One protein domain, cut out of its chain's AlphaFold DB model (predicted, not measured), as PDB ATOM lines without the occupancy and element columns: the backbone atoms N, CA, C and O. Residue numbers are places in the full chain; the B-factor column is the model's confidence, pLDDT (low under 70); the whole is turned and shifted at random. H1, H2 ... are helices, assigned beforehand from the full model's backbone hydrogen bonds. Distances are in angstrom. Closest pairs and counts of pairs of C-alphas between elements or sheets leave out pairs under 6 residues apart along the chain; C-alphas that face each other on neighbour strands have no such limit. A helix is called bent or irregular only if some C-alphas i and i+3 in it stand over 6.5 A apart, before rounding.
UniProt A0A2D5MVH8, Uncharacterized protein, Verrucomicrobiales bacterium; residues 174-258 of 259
ATOM      1  N   LYS A 174     -60.192  21.470   4.226       59.03
ATOM      2  CA  LYS A 174     -58.937  21.898   4.861       59.03
ATOM      3  C   LYS A 174     -58.978  21.854   6.396       59.03
ATOM      4  O   LYS A 174     -58.015  21.399   7.002       59.03
ATOM      5  N   GLU A 175     -60.071  22.276   7.031       63.66
ATOM      6  CA  GLU A 175     -60.231  22.214   8.493       63.66
ATOM      7  C   GLU A 175     -60.436  20.777   8.984       63.66
ATOM      8  O   GLU A 175     -59.918  20.415  10.040       63.66
ATOM      9  N   ILE A 176     -61.121  19.936   8.200       72.31
ATOM     10  CA  ILE A 176     -61.326  18.518   8.534       72.31
ATOM     11  C   ILE A 176     -59.993  17.761   8.509       72.31
ATOM     12  O   ILE A 176     -59.657  17.095   9.487       72.31
ATOM     13  N   PHE A 177     -59.203  17.911   7.440       76.69
ATOM     14  CA  PHE A 177     -57.889  17.267   7.333       76.69
ATOM     15  C   PHE A 177     -56.919  17.770   8.410       76.69
ATOM     16  O   PHE A 177     -56.295  16.971   9.104       76.69
ATOM     17  N   LYS A 178     -56.870  19.090   8.643       80.25
ATOM     18  CA  LYS A 178     -56.088  19.691   9.736       80.25
ATOM     19  C   LYS A 178     -56.426  19.079  11.092       80.25
ATOM     20  O   LYS A 178     -55.527  18.716  11.849       80.25
ATOM     21  N   ARG A 179     -57.718  18.933  11.391       79.94
ATOM     22  CA  ARG A 179     -58.182  18.317  12.634       79.94
ATOM     23  C   ARG A 179     -57.745  16.854  12.742       79.94
ATOM     24  O   ARG A 179     -57.307  16.450  13.812       79.94
ATOM     25  N   GLN A 180     -57.846  16.079  11.664       82.94
ATOM     26  CA  GLN A 180     -57.425  14.673  11.647       82.94
ATOM     27  C   GLN A 180     -55.920  14.519  11.900       82.94
ATOM     28  O   GLN A 180     -55.535  13.717  12.747       82.94
ATOM     29  N   VAL A 181     -55.084  15.330  11.244       83.69
ATOM     30  CA  VAL A 181     -53.623  15.325  11.444       83.69
ATOM     31  C   VAL A 181     -53.259  15.649  12.896       83.69
ATOM     32  O   VAL A 181     -52.471  14.934  13.508       83.69
ATOM     33  N   ILE A 182     -53.878  16.678  13.487       84.12
ATOM     34  CA  ILE A 182     -53.629  17.051  14.888       84.12
ATOM     35  C   ILE A 182     -54.059  15.934  15.848       84.12
ATOM     36  O   ILE A 182     -53.347  15.639  16.804       84.12
ATOM     37  N   LEU A 183     -55.210  15.297  15.608       85.38
ATOM     38  CA  LEU A 183     -55.670  14.176  16.434       85.38
ATOM     39  C   LEU A 183     -54.712  12.986  16.357       85.38
ATOM     40  O   LEU A 183     -54.401  12.404  17.389       85.38
ATOM     41  N   MET A 184     -54.203  12.668  15.166       86.44
ATOM     42  CA  MET A 184     -53.222  11.600  14.981       86.44
ATOM     43  C   MET A 184     -51.936  11.869  15.773       86.44
ATOM     44  O   MET A 184     -51.482  10.989  16.498       86.44
ATOM     45  N   ILE A 185     -51.394  13.090  15.704       86.56
ATOM     46  CA  ILE A 185     -50.197  13.481  16.469       86.56
ATOM     47  C   ILE A 185     -50.440  13.336  17.975       86.56
ATOM     48  O   ILE A 185     -49.609  12.764  18.676       86.56
ATOM     49  N   ARG A 186     -51.598  13.784  18.479       85.38
ATOM     50  CA  ARG A 186     -51.951  13.641  19.904       85.38
ATOM     51  C   ARG A 186     -52.030  12.180  20.335       85.38
ATOM     52  O   ARG A 186     -51.564  11.855  21.421       85.38
ATOM     53  N   SER A 187     -52.590  11.311  19.495       87.19
ATOM     54  CA  SER A 187     -52.646   9.873  19.773       87.19
ATOM     55  C   SER A 187     -51.256   9.237  19.798       87.19
ATOM     56  O   SER A 187     -50.998   8.415  20.667       87.19
ATOM     57  N   ILE A 188     -50.356   9.634  18.891       85.88
ATOM     58  CA  ILE A 188     -48.970   9.138  18.870       85.88
ATOM     59  C   ILE A 188     -48.218   9.592  20.124       85.88
ATOM     60  O   ILE A 188     -47.583   8.765  20.761       85.88
ATOM     61  N   ILE A 189     -48.335  10.865  20.521       86.44
ATOM     62  CA  ILE A 189     -47.718  11.374  21.759       86.44
ATOM     63  C   ILE A 189     -48.270  10.627  22.976       86.44
ATOM     64  O   ILE A 189     -47.509  10.129  23.791       86.44
ATOM     65  N   SER A 190     -49.591  10.453  23.060       86.00
ATOM     66  CA  SER A 190     -50.202   9.694  24.157       86.00
ATOM     67  C   SER A 190     -49.747   8.231  24.190       86.00
ATOM     68  O   SER A 190     -49.681   7.639  25.267       86.00
ATOM     69  N   LEU A 191     -49.464   7.629  23.031       86.19
ATOM     70  CA  LEU A 191     -48.911   6.280  22.939       86.19
ATOM     71  C   LEU A 191     -47.445   6.252  23.386       86.19
ATOM     72  O   LEU A 191     -47.056   5.345  24.111       86.19
ATOM     73  N   VAL A 192     -46.648   7.246  22.996       87.31
ATOM     74  CA  VAL A 192     -45.256   7.430  23.440       87.31
ATOM     75  C   VAL A 192     -45.189   7.580  24.957       87.31
ATOM     76  O   VAL A 192     -44.384   6.919  25.591       87.31
ATOM     77  N   ASP A 193     -46.087   8.361  25.559       83.44
ATOM     78  CA  ASP A 193     -46.121   8.560  27.013       83.44
ATOM     79  C   ASP A 193     -46.496   7.282  27.788       83.44
ATOM     80  O   ASP A 193     -46.189   7.151  28.972       83.44
ATOM     81  N   THR A 194     -47.193   6.339  27.142       84.81
ATOM     82  CA  THR A 194     -47.696   5.101  27.768       84.81
ATOM     83  C   THR A 194     -46.889   3.852  27.414       84.81
ATOM     84  O   THR A 194     -47.055   2.817  28.059       84.81
ATOM     85  N   SER A 195     -46.012   3.921  26.413       78.44
ATOM     86  CA  SER A 195     -45.187   2.809  25.932       78.44
ATOM     87  C   SER A 195     -43.699   3.160  26.011       78.44
ATOM     88  O   SER A 195     -43.331   4.320  26.091       78.44
ATOM     89  N   ASN A 196     -42.805   2.171  25.937       78.31
ATOM     90  CA  ASN A 196     -41.352   2.421  25.899       78.31
ATOM     91  C   ASN A 196     -40.857   2.895  24.515       78.31
ATOM     92  O   ASN A 196     -39.698   2.681  24.159       78.31
ATOM     93  N   PHE A 197     -41.735   3.469  23.690       78.81
ATOM     94  CA  PHE A 197     -41.372   3.961  22.369       78.81
ATOM     95  C   PHE A 197     -40.714   5.337  22.505       78.81
ATOM     96  O   PHE A 197     -41.340   6.274  22.985       78.81
ATOM     97  N   VAL A 198     -39.456   5.469  22.084       80.06
ATOM     98  CA  VAL A 198     -38.707   6.731  22.173       80.06
ATOM     99  C   VAL A 198     -38.749   7.439  20.822       80.06
ATOM    100  O   VAL A 198     -38.283   6.900  19.820       80.06
ATOM    101  N   LEU A 199     -39.299   8.654  20.791       81.69
ATOM    102  CA  LEU A 199     -39.162   9.545  19.641       81.69
ATOM    103  C   LEU A 199     -37.757  10.154  19.650       81.69
ATOM    104  O   LEU A 199     -37.375  10.815  20.614       81.69
ATOM    105  N   GLU A 200     -36.993   9.932  18.582       83.00
ATOM    106  CA  GLU A 200     -35.676  10.549  18.435       83.00
ATOM    107  C   GLU A 200     -35.805  12.055  18.198       83.00
ATOM    108  O   GLU A 200     -36.596  12.504  17.364       83.00
ATOM    109  N   ASP A 201     -34.992  12.842  18.905       83.12
ATOM    110  CA  ASP A 201     -34.868  14.270  18.629       83.12
ATOM    111  C   ASP A 201     -34.148  14.456  17.274       83.12
ATOM    112  O   ASP A 201     -32.993  14.027  17.120       83.12
ATOM    113  N   PRO A 202     -34.797  15.092  16.274       81.69
ATOM    114  CA  PRO A 202     -34.214  15.301  14.950       81.69
ATOM    115  C   PRO A 202     -32.917  16.127  14.975       81.69
ATOM    116  O   PRO A 202     -32.152  16.061  14.008       81.69
ATOM    117  N   PHE A 203     -32.645  16.848  16.070       85.38
ATOM    118  CA  PHE A 203     -31.451  17.662  16.282       85.38
ATOM    119  C   PHE A 203     -30.541  17.146  17.408       85.38
ATOM    120  O   PHE A 203     -29.624  17.856  17.806       85.38
ATOM    121  N   HIS A 204     -30.688  15.896  17.869       81.38
ATOM    122  CA  HIS A 204     -29.905  15.353  18.999       81.38
ATOM    123  C   HIS A 204     -28.369  15.442  18.854       81.38
ATOM    124  O   HIS A 204     -27.646  15.347  19.844       81.38
ATOM    125  N   ARG A 205     -27.844  15.579  17.626       80.00
ATOM    126  CA  ARG A 205     -26.397  15.703  17.335       80.00
ATOM    127  C   ARG A 205     -25.929  17.145  17.137       80.00
ATOM    128  O   ARG A 205     -24.746  17.360  16.880       80.00
ATOM    129  N   VAL A 206     -26.838  18.109  17.202       82.31
ATOM    130  CA  VAL A 206     -26.565  19.532  17.002       82.31
ATOM    131  C   VAL A 206     -26.340  20.172  18.369       82.31
ATOM    132  O   VAL A 206     -27.166  20.029  19.263       82.31
ATOM    133  N   LYS A 207     -25.201  20.847  18.547       78.56
ATOM    134  CA  LYS A 207     -24.858  21.530  19.807       78.56
ATOM    135  C   LYS A 207     -25.120  23.034  19.751       78.56
ATOM    136  O   LYS A 207     -25.429  23.625  20.778       78.56
ATOM    137  N   GLU A 208     -25.019  23.620  18.561       81.62
ATOM    138  CA  GLU A 208     -25.159  25.056  18.313       81.62
ATOM    139  C   GLU A 208     -26.138  25.305  17.160       81.62
ATOM    140  O   GLU A 208     -26.234  24.511  16.221       81.62
ATOM    141  N   VAL A 209     -26.890  26.408  17.221       75.69
ATOM    142  CA  VAL A 209     -27.930  26.734  16.226       75.69
ATOM    143  C   VAL A 209     -27.302  27.035  14.863       75.69
ATOM    144  O   VAL A 209     -27.865  26.703  13.820       75.69
ATOM    145  N   GLU A 210     -26.093  27.587  14.858       77.75
ATOM    146  CA  GLU A 210     -25.305  27.874  13.664       77.75
ATOM    147  C   GLU A 210     -24.975  26.605  12.862       77.75
ATOM    148  O   GLU A 210     -24.809  26.664  11.642       77.75
ATOM    149  N   ASP A 211     -24.916  25.440  13.510       77.25
ATOM    150  CA  ASP A 211     -24.635  24.171  12.836       77.25
ATOM    151  C   ASP A 211     -25.840  23.623  12.062       77.25
ATOM    152  O   ASP A 211     -25.662  22.790  11.167       77.25
ATOM    153  N   ILE A 212     -27.048  24.127  12.344       76.69
ATOM    154  CA  ILE A 212     -28.243  23.857  11.534       76.69
ATOM    155  C   ILE A 212     -28.061  24.490  10.156       76.69
ATOM    156  O   ILE A 212     -28.308  23.829   9.157       76.69
ATOM    157  N   HIS A 213     -27.540  25.719  10.090       73.06
ATOM    158  CA  HIS A 213     -27.332  26.450   8.836       73.06
ATOM    159  C   HIS A 213     -26.251  25.845   7.935       73.06
ATOM    160  O   HIS A 213     -26.326  25.966   6.716       73.06
ATOM    161  N   LYS A 214     -25.237  25.199   8.519       79.44
ATOM    162  CA  LYS A 214     -24.094  24.656   7.768       79.44
ATOM    163  C   LYS A 214     -24.391  23.320   7.083       79.44
ATOM    164  O   LYS A 214     -23.636  22.920   6.202       79.44
ATOM    165  N   LYS A 215     -25.428  22.595   7.516       80.44
ATOM    166  CA  LYS A 215     -25.742  21.243   7.038       80.44
ATOM    167  C   LYS A 215     -27.134  21.199   6.422       80.44
ATOM    168  O   LYS A 215     -28.136  21.383   7.109       80.44
ATOM    169  N   GLU A 216     -27.179  20.856   5.141       79.62
ATOM    170  CA  GLU A 216     -28.404  20.790   4.337       79.62
ATOM    171  C   GLU A 216     -29.470  19.860   4.948       79.62
ATOM    172  O   GLU A 216     -30.643  20.221   5.014       79.62
ATOM    173  N   GLU A 217     -29.057  18.725   5.525       84.12
ATOM    174  CA  GLU A 217     -29.965  17.767   6.178       84.12
ATOM    175  C   GLU A 217     -30.747  18.386   7.359       84.12
ATOM    176  O   GLU A 217     -31.932  18.105   7.555       84.12
ATOM    177  N   TYR A 218     -30.101  19.243   8.159       82.62
ATOM    178  CA  TYR A 218     -30.753  19.894   9.301       82.62
ATOM    179  C   TYR A 218     -31.621  21.075   8.861       82.62
ATOM    180  O   TYR A 218     -32.684  21.296   9.452       82.62
ATOM    181  N   MET A 219     -31.233  21.776   7.793       80.06
ATOM    182  CA  MET A 219     -32.061  22.810   7.170       80.06
ATOM    183  C   MET A 219     -33.359  22.238   6.596       80.06
ATOM    184  O   MET A 219     -34.427  22.818   6.807       80.06
ATOM    185  N   GLU A 220     -33.307  21.085   5.927       83.31
ATOM    186  CA  GLU A 220     -34.500  20.435   5.378       83.31
ATOM    187  C   GLU A 220     -35.479  20.030   6.493       83.31
ATOM    188  O   GLU A 220     -36.670  20.360   6.441       83.31
ATOM    189  N   LYS A 221     -34.970  19.412   7.566       85.75
ATOM    190  CA  LYS A 221     -35.763  19.073   8.762       85.75
ATOM    191  C   LYS A 221     -36.394  20.316   9.395       85.75
ATOM    192  O   LYS A 221     -37.586  20.313   9.707       85.75
ATOM    193  N   MET A 222     -35.631  21.400   9.527       83.31
ATOM    194  CA  MET A 222     -36.126  22.673  10.052       83.31
ATOM    195  C   MET A 222     -37.228  23.265   9.159       83.31
ATOM    196  O   MET A 222     -38.266  23.704   9.657       83.31
ATOM    197  N   LYS A 223     -37.072  23.206   7.830       84.00
ATOM    198  CA  LYS A 223     -38.073  23.670   6.856       84.00
ATOM    199  C   LYS A 223     -39.390  22.905   6.976       84.00
ATOM    200  O   LYS A 223     -40.458  23.523   6.925       84.00
ATOM    201  N   ILE A 224     -39.335  21.590   7.185       85.50
ATOM    202  CA  ILE A 224     -40.521  20.751   7.413       85.50
ATOM    203  C   ILE A 224     -41.233  21.167   8.707       85.50
ATOM    204  O   ILE A 224     -42.448  21.384   8.695       85.50
ATOM    205  N   ILE A 225     -40.486  21.348   9.801       86.38
ATOM    206  CA  ILE A 225     -41.037  21.757  11.103       86.38
ATOM    207  C   ILE A 225     -41.690  23.141  11.009       86.38
ATOM    208  O   ILE A 225     -42.835  23.314  11.429       86.38
ATOM    209  N   ILE A 226     -41.014  24.117  10.397       83.44
ATOM    210  CA  ILE A 226     -41.536  25.480  10.224       83.44
ATOM    211  C   ILE A 226     -42.784  25.480   9.338       83.44
ATOM    212  O   ILE A 226     -43.782  26.119   9.679       83.44
ATOM    213  N   SER A 227     -42.772  24.730   8.233       82.69
ATOM    214  CA  SER A 227     -43.932  24.604   7.340       82.69
ATOM    215  C   SER A 227     -45.131  23.997   8.070       82.69
ATOM    216  O   SER A 227     -46.263  24.477   7.947       82.69
ATOM    217  N   PHE A 228     -44.888  22.971   8.890       85.50
ATOM    218  CA  PHE A 228     -45.918  22.368   9.721       85.50
ATOM    219  C   PHE A 228     -46.476  23.372  10.739       85.50
ATOM    220  O   PHE A 228     -47.692  23.562  10.819       85.50
ATOM    221  N   ILE A 229     -45.611  24.083  11.464       82.69
ATOM    222  CA  ILE A 229     -46.020  25.106  12.431       82.69
ATOM    223  C   ILE A 229     -46.861  26.194  11.754       82.69
ATOM    224  O   ILE A 229     -47.938  26.541  12.245       82.69
ATOM    225  N   PHE A 230     -46.419  26.689  10.599       79.81
ATOM    226  CA  PHE A 230     -47.093  27.749   9.859       79.81
ATOM    227  C   PHE A 230     -48.518  27.360   9.440       79.81
ATOM    228  O   PHE A 230     -49.449  28.158   9.580       79.81
ATOM    229  N   HIS A 231     -48.717  26.131   8.958       79.06
ATOM    230  CA  HIS A 231     -50.022  25.674   8.471       79.06
ATOM    231  C   HIS A 231     -50.936  25.122   9.580       79.06
ATOM    232  O   HIS A 231     -52.160  25.324   9.551       79.06
ATOM    233  N   TYR A 232     -50.371  24.448  10.582       77.88
ATOM    234  CA  TYR A 232     -51.142  23.687  11.566       77.88
ATOM    235  C   TYR A 232     -51.184  24.361  12.945       77.88
ATOM    236  O   TYR A 232     -52.277  24.456  13.508       77.88
ATOM    237  N   CYS A 233     -50.080  24.935  13.434       74.88
ATOM    238  CA  CYS A 233     -49.947  25.386  14.831       74.88
ATOM    239  C   CYS A 233     -49.848  26.910  15.028       74.88
ATOM    240  O   CYS A 233     -49.765  27.372  16.161       74.88
ATOM    241  N   ARG A 234     -49.900  27.710  13.955       70.56
ATOM    242  CA  ARG A 234     -49.715  29.173  14.003       70.56
ATOM    243  C   ARG A 234     -50.569  29.893  15.055       70.56
ATOM    244  O   ARG A 234     -50.084  30.812  15.705       70.56
ATOM    245  N   ALA A 235     -51.832  29.492  15.201       65.06
ATOM    246  CA  ALA A 235     -52.751  30.094  16.169       65.06
ATOM    247  C   ALA A 235     -52.424  29.706  17.621       65.06
ATOM    248  O   ALA A 235     -52.566  30.536  18.509       65.06
ATOM    249  N   GLU A 236     -51.951  28.478  17.846       65.94
ATOM    250  CA  GLU A 236     -51.605  27.961  19.180       65.94
ATOM    251  C   GLU A 236     -50.306  28.585  19.713       65.94
ATOM    252  O   GLU A 236     -50.147  28.755  20.916       65.94
ATOM    253  N   LEU A 237     -49.393  28.985  18.819       64.56
ATOM    254  CA  LEU A 237     -48.149  29.678  19.178       64.56
ATOM    255  C   LEU A 237     -48.306  31.198  19.348       64.56
ATOM    256  O   LEU A 237     -47.313  31.898  19.519       64.56
ATOM    257  N   GLY A 238     -49.524  31.740  19.243       57.06
ATOM    258  CA  GLY A 238     -49.753  33.183  19.364       57.06
ATOM    259  C   GLY A 238     -49.109  34.022  18.250       57.06
ATOM    260  O   GLY A 238     -49.010  35.241  18.382       57.06
ATOM    261  N   LEU A 239     -48.702  33.402  17.132       59.62
ATOM    262  CA  LEU A 239     -48.112  34.066  15.961       59.62
ATOM    263  C   LEU A 239     -49.203  34.734  15.106       59.62
ATOM    264  O   LEU A 239     -49.439  34.403  13.932       59.62
ATOM    265  N   HIS A 240     -49.902  35.681  15.721       55.88
ATOM    266  CA  HIS A 240     -50.817  36.589  15.048       55.88
ATOM    267  C   HIS A 240     -49.998  37.605  14.238       55.88
ATOM    268  O   HIS A 240     -48.893  37.974  14.619       55.88
ATOM    269  N   THR A 241     -50.487  37.989  13.058       54.44
ATOM    270  CA  THR A 241     -49.813  38.873  12.088       54.44
ATOM    271  C   THR A 241     -49.667  40.311  12.601       54.44
ATOM    272  O   THR A 241     -50.284  41.228  12.067       54.44
ATOM    273  N   SER A 242     -48.874  40.518  13.644       50.69
ATOM    274  CA  SER A 242     -48.597  41.835  14.206       50.69
ATOM    275  C   SER A 242     -47.303  41.801  15.015       50.69
ATOM    276  O   SER A 242     -47.332  41.710  16.237       50.69
ATOM    277  N   ASN A 243     -46.173  41.845  14.316       42.34
ATOM    278  CA  ASN A 243     -44.958  42.483  14.818       42.34
ATOM    279  C   ASN A 243     -44.036  42.759  13.630       42.34
ATOM    280  O   ASN A 243     -43.412  41.853  13.084       42.34
ATOM    281  N   THR A 244     -44.007  44.016  13.199       49.28
ATOM    282  CA  THR A 244     -43.181  44.497  12.084       49.28
ATOM    283  C   THR A 244     -41.695  44.603  12.427       49.28
ATOM    284  O   THR A 244     -40.879  44.768  11.528       49.28
ATOM    285  N   ASP A 245     -41.321  44.419  13.694       47.81
ATOM    286  CA  ASP A 245     -39.961  44.722  14.155       47.81
ATOM    287  C   ASP A 245     -39.027  43.495  14.181       47.81
ATOM    288  O   ASP A 245     -37.821  43.644  14.343       47.81
ATOM    289  N   ILE A 246     -39.549  42.284  13.928       50.12
ATOM    290  CA  ILE A 246     -38.760  41.031  13.812       50.12
ATOM    291  C   ILE A 246     -38.455  40.695  12.331       50.12
ATOM    292  O   ILE A 246     -37.859  39.673  12.002       50.12
ATOM    293  N   ILE A 247     -38.865  41.560  11.397       52.94
ATOM    294  CA  ILE A 247     -38.876  41.248   9.961       52.94
ATOM    295  C   ILE A 247     -37.459  41.139   9.369       52.94
ATOM    296  O   ILE A 247     -37.229  40.269   8.537       52.94
ATOM    297  N   LYS A 248     -36.476  41.917   9.844       50.41
ATOM    298  CA  LYS A 248     -35.143  41.963   9.206       50.41
ATOM    299  C   LYS A 248     -34.351  40.654   9.325       50.41
ATOM    300  O   LYS A 248     -33.782  40.200   8.342       50.41
ATOM    301  N   THR A 249     -34.371  39.996  10.485       54.06
ATOM    302  CA  THR A 249     -33.678  38.707  10.688       54.06
ATOM    303  C   THR A 249     -34.429  37.543  10.026       54.06
ATOM    304  O   THR A 249     -33.827  36.558   9.606       54.06
ATOM    305  N   ALA A 250     -35.755  37.658   9.898       54.94
ATOM    306  CA  ALA A 250     -36.596  36.657   9.246       54.94
ATOM    307  C   ALA A 250     -36.534  36.726   7.710       54.94
ATOM    308  O   ALA A 250     -36.714  35.700   7.055       54.94
ATOM    309  N   GLU A 251     -36.271  37.898   7.127       58.81
ATOM    310  CA  GLU A 251     -36.073  38.076   5.681       58.81
ATOM    311  C   GLU A 251     -34.773  37.420   5.201       58.81
ATOM    312  O   GLU A 251     -34.798  36.679   4.218       58.81
ATOM    313  N   GLU A 252     -33.668  37.594   5.934       57.66
ATOM    314  CA  GLU A 252     -32.393  36.909   5.661       57.66
ATOM    315  C   GLU A 252     -32.532  35.382   5.801       57.66
ATOM    316  O   GLU A 252     -32.065  34.618   4.953       57.66
ATOM    317  N   PHE A 253     -33.274  34.928   6.814       57.25
ATOM    318  CA  PHE A 253     -33.578  33.513   7.017       57.25
ATOM    319  C   PHE A 253     -34.452  32.934   5.889       57.25
ATOM    320  O   PHE A 253     -34.143  31.876   5.338       57.25
ATOM    321  N   CYS A 254     -35.512  33.638   5.477       59.06
ATOM    322  CA  CYS A 254     -36.356  33.236   4.348       59.06
ATOM    323  C   CYS A 254     -35.597  33.238   3.012       59.06
ATOM    324  O   CYS A 254     -35.884  32.399   2.157       59.06
ATOM    325  N   ALA A 255     -34.634  34.144   2.825       63.22
ATOM    326  CA  ALA A 255     -33.772  34.164   1.647       63.22
ATOM    327  C   ALA A 255     -32.858  32.926   1.594       63.22
ATOM    328  O   ALA A 255     -32.738  32.312   0.539       63.22
ATOM    329  N   SER A 256     -32.309  32.492   2.737       56.66
ATOM    330  CA  SER A 256     -31.489  31.270   2.836       56.66
ATOM    331  C   SER A 256     -32.265  29.956   2.649       56.66
ATOM    332  O   SER A 256     -31.669  28.929   2.360       56.66
ATOM    333  N   LEU A 257     -33.595  29.973   2.800       55.97
ATOM    334  CA  LEU A 257     -34.468  28.798   2.638       55.97
ATOM    335  C   LEU A 257     -34.936  28.550   1.191       55.97
ATOM    336  O   LEU A 257     -35.548  27.504   0.921       55.97
ATOM    337  N   ASN A 258     -34.727  29.533   0.311       53.38
ATOM    338  CA  ASN A 258     -35.140  29.529  -1.097       53.38
ATOM    339  C   ASN A 258     -33.957  29.517  -2.085       53.38
ATOM    340  O   ASN A 258     -34.207  29.454  -3.289       53.38
TER     341      ASN A 258
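What this domain is: This is residues 174 to 258 of the 259 residues of an uncharacterized protein of Verrucomicrobiales bacterium (UniProt A0A2D5MVH8). This is a loose, open frame of helices: H1 and H3 come near each other at the first part of H1 and the last part of H3 and spread from there as a wide V, whose open side is spanned by the long unnamed stretch of residues 195 to 209 and the short helix H2. H4 is set off beyond H3, on the side away from H1, and residues 240 to 252, of which 244 to 252 belong to H4, stick out free. The printed part has 85 residues, with four named helices in the order H1, H2, H3, H4 and no named strand; the class is all helix. It is loose, with a radius of gyration of the C-alphas of 15.9 A, and spans 42 by 34 by 19 A.

How they stand to each other: H1, residues 174 to 194, touches no helix. H3, residues 216 to 233, is close to H1 but not clearly touching it; their closest C-alphas, those of Lys 178 and Tyr 232, are 6.6 A apart. The two run opposite ways at a steep tilt of 65 degrees. H2, residues 210 to 214, is apart from H1. H2 and H3 touch only at the corner by their link, and only just, with 3 pairs of C-alphas within 8 A; H3 does so with residues 218 to 219 alone, and the closest C-alphas are those of Ile 212 and Tyr 218, 5.2 A apart. H4, residues 244 to 256, is apart from H1, H2 and H3. In H1, H2 and H3 each O i to N i+4 pair is within hydrogen-bond range, while in H4 5 of 9 are.

Where its parts are: H1 begins at C-alpha 174, at (-58.937, 21.898, 4.861), and measures 30.5 A from first to last C-alpha. H2, five residues, measures 6.8 A. H3 begins at C-alpha 216, at (-28.404, 20.790, 4.337), and measures 24.4 A; it is neither bent nor irregular, but only just: C-alphas 230 and 233 are 6.2 A apart. H4 measures 19.9 A and ends at C-alpha 256, at (-31.489, 31.270, 2.836). It is irregular, with C-alphas 245 and 248 7.4 A apart.

The domain as a whole: The C-alphas of Asn 196 and Thr 244, the two farthest apart, are 44.3 A from each other. The printed part has no cut. The link from H1 to H2, 15 residues, is long; that from H2 to H3 is tight, and that from H3 to H4, 10 residues, is short. Residues 190 to 196, of which 190 to 194 belong to H1, also stand free. The mean pLDDT of the printed part is 73.8; residues 174 to 175 and 235 to 258 are under 70, and H4 has a mean of 55.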